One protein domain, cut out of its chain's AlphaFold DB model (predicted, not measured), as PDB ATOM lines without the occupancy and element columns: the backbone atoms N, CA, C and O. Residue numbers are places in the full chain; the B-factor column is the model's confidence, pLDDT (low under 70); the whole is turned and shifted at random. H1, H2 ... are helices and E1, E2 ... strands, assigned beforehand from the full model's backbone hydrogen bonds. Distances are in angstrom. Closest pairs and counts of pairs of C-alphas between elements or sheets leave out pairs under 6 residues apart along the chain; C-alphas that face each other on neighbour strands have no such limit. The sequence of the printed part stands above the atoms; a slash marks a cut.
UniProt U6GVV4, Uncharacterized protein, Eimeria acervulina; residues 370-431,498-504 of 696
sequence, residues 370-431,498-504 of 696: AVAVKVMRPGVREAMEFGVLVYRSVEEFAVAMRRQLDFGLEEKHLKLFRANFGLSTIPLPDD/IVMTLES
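Overview. This is residues 370 to 431 and 498 to 504 of the 696 residues of an uncharacterized protein of Eimeria acervulina (UniProt U6GVV4). A loose, elongated frame has a two-stranded ribbon, E1 and E2, at one end and a small helical hairpin, H1 and H2, at the other; H3 meets H2 at a corner and slants away from the ribbon. The printed part has 69 residues, in the order E1, H1, H2, H3, E2, class mixed, with an antiparallel sheet, radius of gyration of the C-alphas 15.9 A and spans of 47 by 26 by 18 A.

Along the chain. E1, residues 370 to 375, begins at C-alpha (-119.582, -31.813, 0.280) and is 16.4 A long. H1 is residues 380 to 386, H2 392 to 404, 18.7 A, and H3 407 to 420, 19.6 A. E2, residues 498 to 502, ends at C-alpha (-118.166, -30.900, -5.008).

Arrangement. E1 and E2 are antiparallel; N 372 and O 500 are 2.8 A apart. The closest C-alphas of H3 and E2, Phe 407 and Ile 498, are 6.4 A apart. H2 and H3 are close but not clearly touching, C-alphas 403 and 409 being closest at 7.5 A. H1 and H2 only just touch, with 3 pairs of C-alphas within 8 A, the closest 384 and 398 at 6.9 A. In H1, H2 and H3 every O i to N i+4 pair is within hydrogen-bond range.

Size, cuts and confidence. Residues 432 to 497 are not printed, a 14.9 A gap between C-alphas. The links printed whole are tight. pLDDT is under 70 at 387 to 393, 427 to 431 and 501 to 504.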
ATOM      1  N   ALA A 370    -120.372 -30.590   0.306       84.25
ATOM      2  CA  ALA A 370    -119.582 -31.813   0.280       84.25
ATOM      3  C   ALA A 370    -118.151 -31.515  -0.201       84.25
ATOM      4  O   ALA A 370    -117.939 -30.856  -1.222       84.25
ATOM      5  N   VAL A 371    -117.158 -32.023   0.530       85.44
ATOM      6  CA  VAL A 371    -115.736 -31.783   0.257       85.44
ATOM      7  C   VAL A 371    -115.001 -33.114   0.131       85.44
ATOM      8  O   VAL A 371    -115.039 -33.945   1.037       85.44
ATOM      9  N   ALA A 372    -114.307 -33.306  -0.988       86.56
ATOM     10  CA  ALA A 372    -113.391 -34.416  -1.200       86.56
ATOM     11  C   ALA A 372    -111.965 -33.992  -0.818       86.56
ATOM     12  O   ALA A 372    -111.470 -32.961  -1.274       86.56
ATOM     13  N   VAL A 373    -111.286 -34.800  -0.001       87.44
ATOM     14  CA  VAL A 373    -109.902 -34.546   0.428       87.44
ATOM     15  C   VAL A 373    -108.995 -35.654  -0.101       87.44
ATOM     16  O   VAL A 373    -109.227 -36.837   0.151       87.44
ATOM     17  N   LYS A 374    -107.954 -35.269  -0.839       90.50
ATOM     18  CA  LYS A 374    -106.907 -36.152  -1.364       90.50
ATOM     19  C   LYS A 374    -105.651 -35.951  -0.520       90.50
ATOM     20  O   LYS A 374    -105.126 -34.844  -0.477       90.50
ATOM     21  N   VAL A 375    -105.173 -37.009   0.131       89.69
ATOM     22  CA  VAL A 375    -104.002 -36.972   1.023       89.69
ATOM     23  C   VAL A 375    -102.902 -37.869   0.456       89.69
ATOM     24  O   VAL A 375    -103.167 -39.013   0.080       89.69
ATOM     25  N   MET A 376    -101.674 -37.360   0.382       89.25
ATOM     26  CA  MET A 376    -100.494 -38.156   0.039       89.25
ATOM     27  C   MET A 376    -100.096 -39.016   1.246       89.25
ATOM     28  O   MET A 376    -100.125 -38.552   2.383       89.25
ATOM     29  N   ARG A 377     -99.724 -40.283   1.025       88.94
ATOM     30  CA  ARG A 377     -99.188 -41.108   2.120       88.94
ATOM     31  C   ARG A 377     -97.790 -40.589   2.511       88.94
ATOM     32  O   ARG A 377     -96.982 -40.395   1.601       88.94
ATOM     33  N   PRO A 378     -97.483 -40.416   3.811       88.31
ATOM     34  CA  PRO A 378     -96.138 -40.054   4.261       88.31
ATOM     35  C   PRO A 378     -95.079 -41.038   3.748       88.31
ATOM     36  O   PRO A 378     -95.359 -42.231   3.609       88.31
ATOM     37  N   GLY A 379     -93.871 -40.550   3.462       86.69
ATOM     38  CA  GLY A 379     -92.759 -41.375   2.979       86.69
ATOM     39  C   GLY A 379     -92.788 -41.695   1.478       86.69
ATOM     40  O   GLY A 379     -91.826 -42.264   0.967       86.69
ATOM     41  N   VAL A 380     -93.866 -41.372   0.746       87.12
ATOM     42  CA  VAL A 380     -93.960 -41.681  -0.695       87.12
ATOM     43  C   VAL A 380     -92.971 -40.857  -1.514       87.12
ATOM     44  O   VAL A 380     -92.362 -41.402  -2.430       87.12
ATOM     45  N   ARG A 381     -92.791 -39.570  -1.194       85.19
ATOM     46  CA  ARG A 381     -91.867 -38.674  -1.905       85.19
ATOM     47  C   ARG A 381     -90.422 -39.127  -1.706       85.19
ATOM     48  O   ARG A 381     -89.696 -39.318  -2.675       85.19
ATOM     49  N   GLU A 382     -90.068 -39.393  -0.460       86.50
ATOM     50  CA  GLU A 382     -88.763 -39.855  -0.002       86.50
ATOM     51  C   GLU A 382     -88.419 -41.218  -0.628       86.50
ATOM     52  O   GLU A 382     -87.334 -41.406  -1.174       86.50
ATOM     53  N   ALA A 383     -89.368 -42.161  -0.647       82.00
ATOM     54  CA  ALA A 383     -89.174 -43.469  -1.277       82.00
ATOM     55  C   ALA A 383     -88.887 -43.382  -2.791       82.00
ATOM     56  O   ALA A 383     -88.189 -44.244  -3.328       82.00
ATOM     57  N   MET A 384     -89.384 -42.348  -3.483       79.19
ATOM     58  CA  MET A 384     -89.076 -42.125  -4.902       79.19
ATOM     59  C   MET A 384     -87.657 -41.589  -5.123       79.19
ATOM     60  O   MET A 384     -87.076 -41.850  -6.173       79.19
ATOM     61  N   GLU A 385     -87.096 -40.865  -4.153       76.12
ATOM     62  CA  GLU A 385     -85.739 -40.310  -4.228       76.12
ATOM     63  C   GLU A 385     -84.668 -41.385  -3.973       76.12
ATOM     64  O   GLU A 385     -83.631 -41.384  -4.631       76.12
ATOM     65  N   PHE A 386     -84.940 -42.362  -3.101       70.44
ATOM     66  CA  PHE A 386     -84.000 -43.456  -2.799       70.44
ATOM     67  C   PHE A 386     -84.030 -44.641  -3.788       70.44
ATOM     68  O   PHE A 386     -83.099 -45.444  -3.799       70.44
ATOM     69  N   GLY A 387     -85.082 -44.796  -4.604       58.97
ATOM     70  CA  GLY A 387     -85.308 -46.014  -5.404       58.97
ATOM     71  C   GLY A 387     -84.815 -46.007  -6.861       58.97
ATOM     72  O   GLY A 387     -84.951 -47.021  -7.546       58.97
ATOM     73  N   VAL A 388     -84.308 -44.882  -7.378       55.75
ATOM     74  CA  VAL A 388     -84.304 -44.579  -8.827       55.75
ATOM     75  C   VAL A 388     -82.925 -44.102  -9.312       55.75
ATOM     76  O   VAL A 388     -82.718 -42.911  -9.506       55.75
ATOM     77  N   LEU A 389     -81.962 -45.014  -9.522       51.56
ATOM     78  CA  LEU A 389     -80.588 -44.621  -9.914       51.56
ATOM     79  C   LEU A 389     -79.891 -45.463 -11.009       51.56
ATOM     80  O   LEU A 389     -78.694 -45.291 -11.217       51.56
ATOM     81  N   VAL A 390     -80.582 -46.364 -11.728       60.88
ATOM     82  CA  VAL A 390     -79.892 -47.334 -12.626       60.88
ATOM     83  C   VAL A 390     -80.271 -47.251 -14.118       60.88
ATOM     84  O   VAL A 390     -79.496 -47.701 -14.959       60.88
ATOM     85  N   TYR A 391     -81.402 -46.645 -14.506       65.88
ATOM     86  CA  TYR A 391     -81.832 -46.612 -15.918       65.88
ATOM     87  C   TYR A 391     -82.482 -45.287 -16.337       65.88
ATOM     88  O   TYR A 391     -83.292 -44.719 -15.611       65.88
ATOM     89  N   ARG A 392     -82.205 -44.841 -17.572       68.50
ATOM     90  CA  ARG A 392     -82.746 -43.596 -18.157       68.50
ATOM     91  C   ARG A 392     -84.282 -43.559 -18.226       68.50
ATOM     92  O   ARG A 392     -84.872 -42.520 -17.961       68.50
ATOM     93  N   SER A 393     -84.927 -44.689 -18.512       66.19
ATOM     94  CA  SER A 393     -86.394 -44.822 -18.465       66.19
ATOM     95  C   SER A 393     -86.962 -44.644 -17.052       66.19
ATOM     96  O   SER A 393     -88.092 -44.191 -16.884       66.19
ATOM     97  N   VAL A 394     -86.175 -44.980 -16.028       75.94
ATOM     98  CA  VAL A 394     -86.566 -44.870 -14.621       75.94
ATOM     99  C   VAL A 394     -86.424 -43.416 -14.146       75.94
ATOM    100  O   VAL A 394     -87.267 -42.961 -13.382       75.94
ATOM    101  N   GLU A 395     -85.483 -42.640 -14.699       76.19
ATOM    102  CA  GLU A 395     -85.423 -41.178 -14.506       76.19
ATOM    103  C   GLU A 395     -86.639 -40.462 -15.123       76.19
ATOM    104  O   GLU A 395     -87.284 -39.653 -14.459       76.19
ATOM    105  N   GLU A 396     -87.022 -40.796 -16.361       74.31
ATOM    106  CA  GLU A 396     -88.225 -40.237 -17.006       74.31
ATOM    107  C   GLU A 396     -89.503 -40.586 -16.215       74.31
ATOM    108  O   GLU A 396     -90.347 -39.716 -15.968       74.31
ATOM    109  N   PHE A 397     -89.603 -41.823 -15.713       78.31
ATOM    110  CA  PHE A 397     -90.660 -42.244 -14.793       78.31
ATOM    111  C   PHE A 397     -90.634 -41.465 -13.465       78.31
ATOM    112  O   PHE A 397     -91.681 -41.003 -13.012       78.31
ATOM    113  N   ALA A 398     -89.466 -41.245 -12.855       81.00
ATOM    114  CA  ALA A 398     -89.345 -40.457 -11.628       81.00
ATOM    115  C   ALA A 398     -89.679 -38.976 -11.842       81.00
ATOM    116  O   ALA A 398     -90.311 -38.367 -10.983       81.00
ATOM    117  N   VAL A 399     -89.332 -38.376 -12.985       84.25
ATOM    118  CA  VAL A 399     -89.799 -37.028 -13.356       84.25
ATOM    119  C   VAL A 399     -91.327 -36.998 -13.467       84.25
ATOM    120  O   VAL A 399     -91.959 -36.105 -12.895       84.25
ATOM    121  N   ALA A 400     -91.939 -37.974 -14.145       78.69
ATOM    122  CA  ALA A 400     -93.395 -38.065 -14.263       78.69
ATOM    123  C   ALA A 400     -94.080 -38.254 -12.897       78.69
ATOM    124  O   ALA A 400     -95.093 -37.612 -12.614       78.69
ATOM    125  N   MET A 401     -93.510 -39.082 -12.023       84.19
ATOM    126  CA  MET A 401     -94.049 -39.346 -10.694       84.19
ATOM    127  C   MET A 401     -93.843 -38.178  -9.723       84.19
ATOM    128  O   MET A 401     -94.795 -37.794  -9.052       84.19
ATOM    129  N   ARG A 402     -92.674 -37.519  -9.710       87.50
ATOM    130  CA  ARG A 402     -92.446 -36.284  -8.929       87.50
ATOM    131  C   ARG A 402     -93.456 -35.190  -9.293       87.50
ATOM    132  O   ARG A 402     -93.934 -34.498  -8.401       87.50
ATOM    133  N   ARG A 403     -93.854 -35.089 -10.571       87.19
ATOM    134  CA  ARG A 403     -94.954 -34.211 -11.023       87.19
ATOM    135  C   ARG A 403     -96.336 -34.657 -10.524       87.19
ATOM    136  O   ARG A 403     -97.153 -33.797 -10.229       87.19
ATOM    137  N   GLN A 404     -96.607 -35.960 -10.397       83.69
ATOM    138  CA  GLN A 404     -97.865 -36.469  -9.811       83.69
ATOM    139  C   GLN A 404     -97.951 -36.290  -8.285       83.69
ATOM    140  O   GLN A 404     -99.054 -36.293  -7.741       83.69
ATOM    141  N   LEU A 405     -96.813 -36.140  -7.600       90.06
ATOM    142  CA  LEU A 405     -96.738 -35.832  -6.166       90.06
ATOM    143  C   LEU A 405     -96.714 -34.317  -5.879       90.06
ATOM    144  O   LEU A 405     -96.687 -33.917  -4.716       90.06
ATOM    145  N   ASP A 406     -96.705 -33.459  -6.904       91.00
ATOM    146  CA  ASP A 406     -96.848 -32.009  -6.745       91.00
ATOM    147  C   ASP A 406     -98.330 -31.612  -6.771       91.00
ATOM    148  O   ASP A 406     -98.910 -31.244  -7.794       91.00
ATOM    149  N   PHE A 407     -98.943 -31.673  -5.594       90.88
ATOM    150  CA  PHE A 407    -100.331 -31.271  -5.395       90.88
ATOM    151  C   PHE A 407    -100.576 -29.769  -5.631       90.88
ATOM    152  O   PHE A 407    -101.696 -29.382  -5.960       90.88
ATOM    153  N   GLY A 408     -99.543 -28.921  -5.547       89.44
ATOM    154  CA  GLY A 408     -99.647 -27.503  -5.901       89.44
ATOM    155  C   GLY A 408     -99.706 -27.279  -7.415       89.44
ATOM    156  O   GLY A 408    -100.386 -26.363  -7.885       89.44
ATOM    157  N   LEU A 409     -99.031 -28.126  -8.196       88.75
ATOM    158  CA  LEU A 409     -99.166 -28.173  -9.653       88.75
ATOM    159  C   LEU A 409    -100.533 -28.741 -10.068       88.75
ATOM    160  O   LEU A 409    -101.182 -28.178 -10.950       88.75
ATOM    161  N   GLU A 410    -101.007 -29.795  -9.399       87.75
ATOM    162  CA  GLU A 410    -102.347 -30.356  -9.615       87.75
ATOM    163  C   GLU A 410    -103.456 -29.333  -9.311       87.75
ATOM    164  O   GLU A 410    -104.351 -29.155 -10.137       87.75
ATOM    165  N   GLU A 411    -103.366 -28.577  -8.206       88.94
ATOM    166  CA  GLU A 411    -104.310 -27.493  -7.880       88.94
ATOM    167  C   GLU A 411    -104.360 -26.428  -8.994       88.94
ATOM    168  O   GLU A 411    -105.440 -25.996  -9.409       88.94
ATOM    169  N   LYS A 412    -103.196 -26.012  -9.514       89.00
ATOM    170  CA  LYS A 412    -103.102 -25.033 -10.613       89.00
ATOM    171  C   LYS A 412    -103.735 -25.559 -11.899       89.00
ATOM    172  O   LYS A 412    -104.507 -24.837 -12.529       89.00
ATOM    173  N   HIS A 413    -103.438 -26.803 -12.277       86.81
ATOM    174  CA  HIS A 413    -104.029 -27.427 -13.460       86.81
ATOM    175  C   HIS A 413    -105.544 -27.609 -13.319       86.81
ATOM    176  O   HIS A 413    -106.264 -27.343 -14.275       86.81
ATOM    177  N   LEU A 414    -106.045 -27.975 -12.135       85.81
ATOM    178  CA  LEU A 414    -107.480 -28.122 -11.889       85.81
ATOM    179  C   LEU A 414    -108.224 -26.779 -11.977       85.81
ATOM    180  O   LEU A 414    -109.314 -26.719 -12.543       85.81
ATOM    181  N   LYS A 415    -107.632 -25.685 -11.481       86.25
ATOM    182  CA  LYS A 415    -108.198 -24.332 -11.642       86.25
ATOM    183  C   LYS A 415    -108.213 -23.875 -13.094       86.25
ATOM    184  O   LYS A 415    -109.234 -23.368 -13.549       86.25
ATOM    185  N   LEU A 416    -107.113 -24.086 -13.820       87.50
ATOM    186  CA  LEU A 416    -107.035 -23.773 -15.248       87.50
ATOM    187  C   LEU A 416    -108.053 -24.595 -16.051       87.50
ATOM    188  O   LEU A 416    -108.727 -24.052 -16.918       87.50
ATOM    189  N   PHE A 417    -108.217 -25.879 -15.720       85.00
ATOM    190  CA  PHE A 417    -109.250 -26.734 -16.296       85.00
ATOM    191  C   PHE A 417    -110.647 -26.156 -16.038       85.00
ATOM    192  O   PHE A 417    -111.366 -25.895 -16.996       85.00
ATOM    193  N   ARG A 418    -111.018 -25.867 -14.779       85.75
ATOM    194  CA  ARG A 418    -112.331 -25.275 -14.458       85.75
ATOM    195  C   ARG A 418    -112.587 -23.985 -15.248       85.75
ATOM    196  O   ARG A 418    -113.622 -23.887 -15.898       85.75
ATOM    197  N   ALA A 419    -111.614 -23.071 -15.290       86.25
ATOM    198  CA  ALA A 419    -111.707 -21.833 -16.066       86.25
ATOM    199  C   ALA A 419    -111.926 -22.080 -17.573       86.25
ATOM    200  O   ALA A 419    -112.811 -21.470 -18.167       86.25
ATOM    201  N   ASN A 420    -111.191 -23.019 -18.181       82.75
ATOM    202  CA  ASN A 420    -111.327 -23.365 -19.605       82.75
ATOM    203  C   ASN A 420    -112.702 -23.964 -19.972       82.75
ATOM    204  O   ASN A 420    -113.097 -23.909 -21.135       82.75
ATOM    205  N   PHE A 421    -113.420 -24.535 -19.000       82.38
ATOM    206  CA  PHE A 421    -114.777 -25.072 -19.163       82.38
ATOM    207  C   PHE A 421    -115.873 -24.125 -18.639       82.38
ATOM    208  O   PHE A 421    -117.028 -24.529 -18.545       82.38
ATOM    209  N   GLY A 422    -115.538 -22.878 -18.279       88.81
ATOM    210  CA  GLY A 422    -116.493 -21.915 -17.712       88.81
ATOM    211  C   GLY A 422    -117.028 -22.297 -16.324       88.81
ATOM    212  O   GLY A 422    -117.971 -21.681 -15.834       88.81
ATOM    213  N   LEU A 423    -116.437 -23.302 -15.673       85.88
ATOM    214  CA  LEU A 423    -116.848 -23.764 -14.352       85.88
ATOM    215  C   LEU A 423    -116.339 -22.784 -13.299       85.88
ATOM    216  O   LEU A 423    -115.130 -22.562 -13.175       85.88
ATOM    217  N   SER A 424    -117.256 -22.235 -12.501       80.62
ATOM    218  CA  SER A 424    -116.899 -21.300 -11.436       80.62
ATOM    219  C   SER A 424    -115.880 -21.940 -10.487       80.62
ATOM    220  O   SER A 424    -116.012 -23.101 -10.091       80.62
ATOM    221  N   THR A 425    -114.825 -21.226 -10.105       74.75
ATOM    222  CA  THR A 425    -114.042 -21.636  -8.937       74.75
ATOM    223  C   THR A 425    -114.700 -21.020  -7.716       74.75
ATOM    224  O   THR A 425    -114.332 -19.908  -7.336       74.75
ATOM    225  N   ILE A 426    -115.663 -21.726  -7.113       74.94
ATOM    226  CA  ILE A 426    -116.161 -21.365  -5.781       74.94
ATOM    227  C   ILE A 426    -114.926 -21.239  -4.872       74.94
ATOM    228  O   ILE A 426    -114.177 -22.218  -4.748       74.94
ATOM    229  N   PRO A 427    -114.647 -20.056  -4.295       67.94
ATOM    230  CA  PRO A 427    -113.519 -19.909  -3.391       67.94
ATOM    231  C   PRO A 427    -113.738 -20.856  -2.212       67.94
ATOM    232  O   PRO A 427    -114.826 -20.890  -1.635       67.94
ATOM    233  N   LEU A 428    -112.724 -21.659  -1.866       62.81
ATOM    234  CA  LEU A 428    -112.798 -22.441  -0.634       62.81
ATOM    235  C   LEU A 428    -112.988 -21.449   0.523       62.81
ATOM    236  O   LEU A 428    -112.201 -20.502   0.586       62.81
ATOM    237  N   PRO A 429    -113.976 -21.658   1.416       63.56
ATOM    238  CA  PRO A 429    -114.162 -20.816   2.589       63.56
ATOM    239  C   PRO A 429    -112.852 -20.635   3.352       63.56
ATOM    240  O   PRO A 429    -112.082 -21.594   3.487       63.56
ATOM    241  N   ASP A 430    -112.612 -19.430   3.870       58.25
ATOM    242  CA  ASP A 430    -111.353 -19.100   4.547       58.25
ATOM    243  C   ASP A 430    -111.070 -20.039   5.734       58.25
ATOM    244  O   ASP A 430    -109.918 -20.387   5.985       58.25
ATOM    245  N   ASP A 431    -112.115 -20.580   6.367       61.31
ATOM    246  CA  ASP A 431    -112.051 -21.586   7.439       61.31
ATOM    247  C   ASP A 431    -111.440 -22.941   7.017       61.31
ATOM    248  O   ASP A 431    -111.031 -23.731   7.873       61.31
ATOM    249  N   ILE A 498    -104.791 -32.045  -1.062       74.25
ATOM    250  CA  ILE A 498    -105.695 -31.272  -1.937       74.25
ATOM    251  C   ILE A 498    -107.113 -31.367  -1.387       74.25
ATOM    252  O   ILE A 498    -107.604 -32.454  -1.082       74.25
ATOM    253  N   VAL A 499    -107.786 -30.223  -1.322       71.44
ATOM    254  CA  VAL A 499    -109.187 -30.093  -0.920       71.44
ATOM    255  C   VAL A 499    -109.994 -29.657  -2.143       71.44
ATOM    256  O   VAL A 499    -109.685 -28.635  -2.751       71.44
ATOM    257  N   MET A 500    -111.011 -30.433  -2.515       70.38
ATOM    258  CA  MET A 500    -111.893 -30.171  -3.655       70.38
ATOM    259  C   MET A 500    -113.342 -30.075  -3.179       70.38
ATOM    260  O   MET A 500    -113.859 -31.003  -2.559       70.38
ATOM    261  N   THR A 501    -114.011 -28.966  -3.479       64.62
ATOM    262  CA  THR A 501    -115.457 -28.822  -3.288       64.62
ATOM    263  C   THR A 501    -116.202 -29.552  -4.406       64.62
ATOM    264  O   THR A 501    -115.832 -29.459  -5.578       64.62
ATOM    265  N   LEU A 502    -117.248 -30.295  -4.047       53.97
ATOM    266  CA  LEU A 502    -118.166 -30.900  -5.008       53.97
ATOM    267  C   LEU A 502    -119.385 -29.983  -5.145       53.97
ATOM    268  O   LEU A 502    -120.137 -29.805  -4.187       53.97
ATOM    269  N   GLU A 503    -119.581 -29.398  -6.327       55.47
ATOM    270  CA  GLU A 503    -120.821 -28.685  -6.650       55.47
ATOM    271  C   GLU A 503    -121.979 -29.687  -6.722       55.47
ATOM    272  O   GLU A 503    -121.925 -30.692  -7.434       55.47
ATOM    273  N   SER A 504    -123.044 -29.412  -5.973       41.91
ATOM    274  CA  SER A 504    -124.267 -30.207  -6.007       41.91
ATOM    275  C   SER A 504    -125.016 -29.988  -7.324       41.91
ATOM    276  O   SER A 504    -125.439 -28.869  -7.604       41.91
TER     277      SER A 504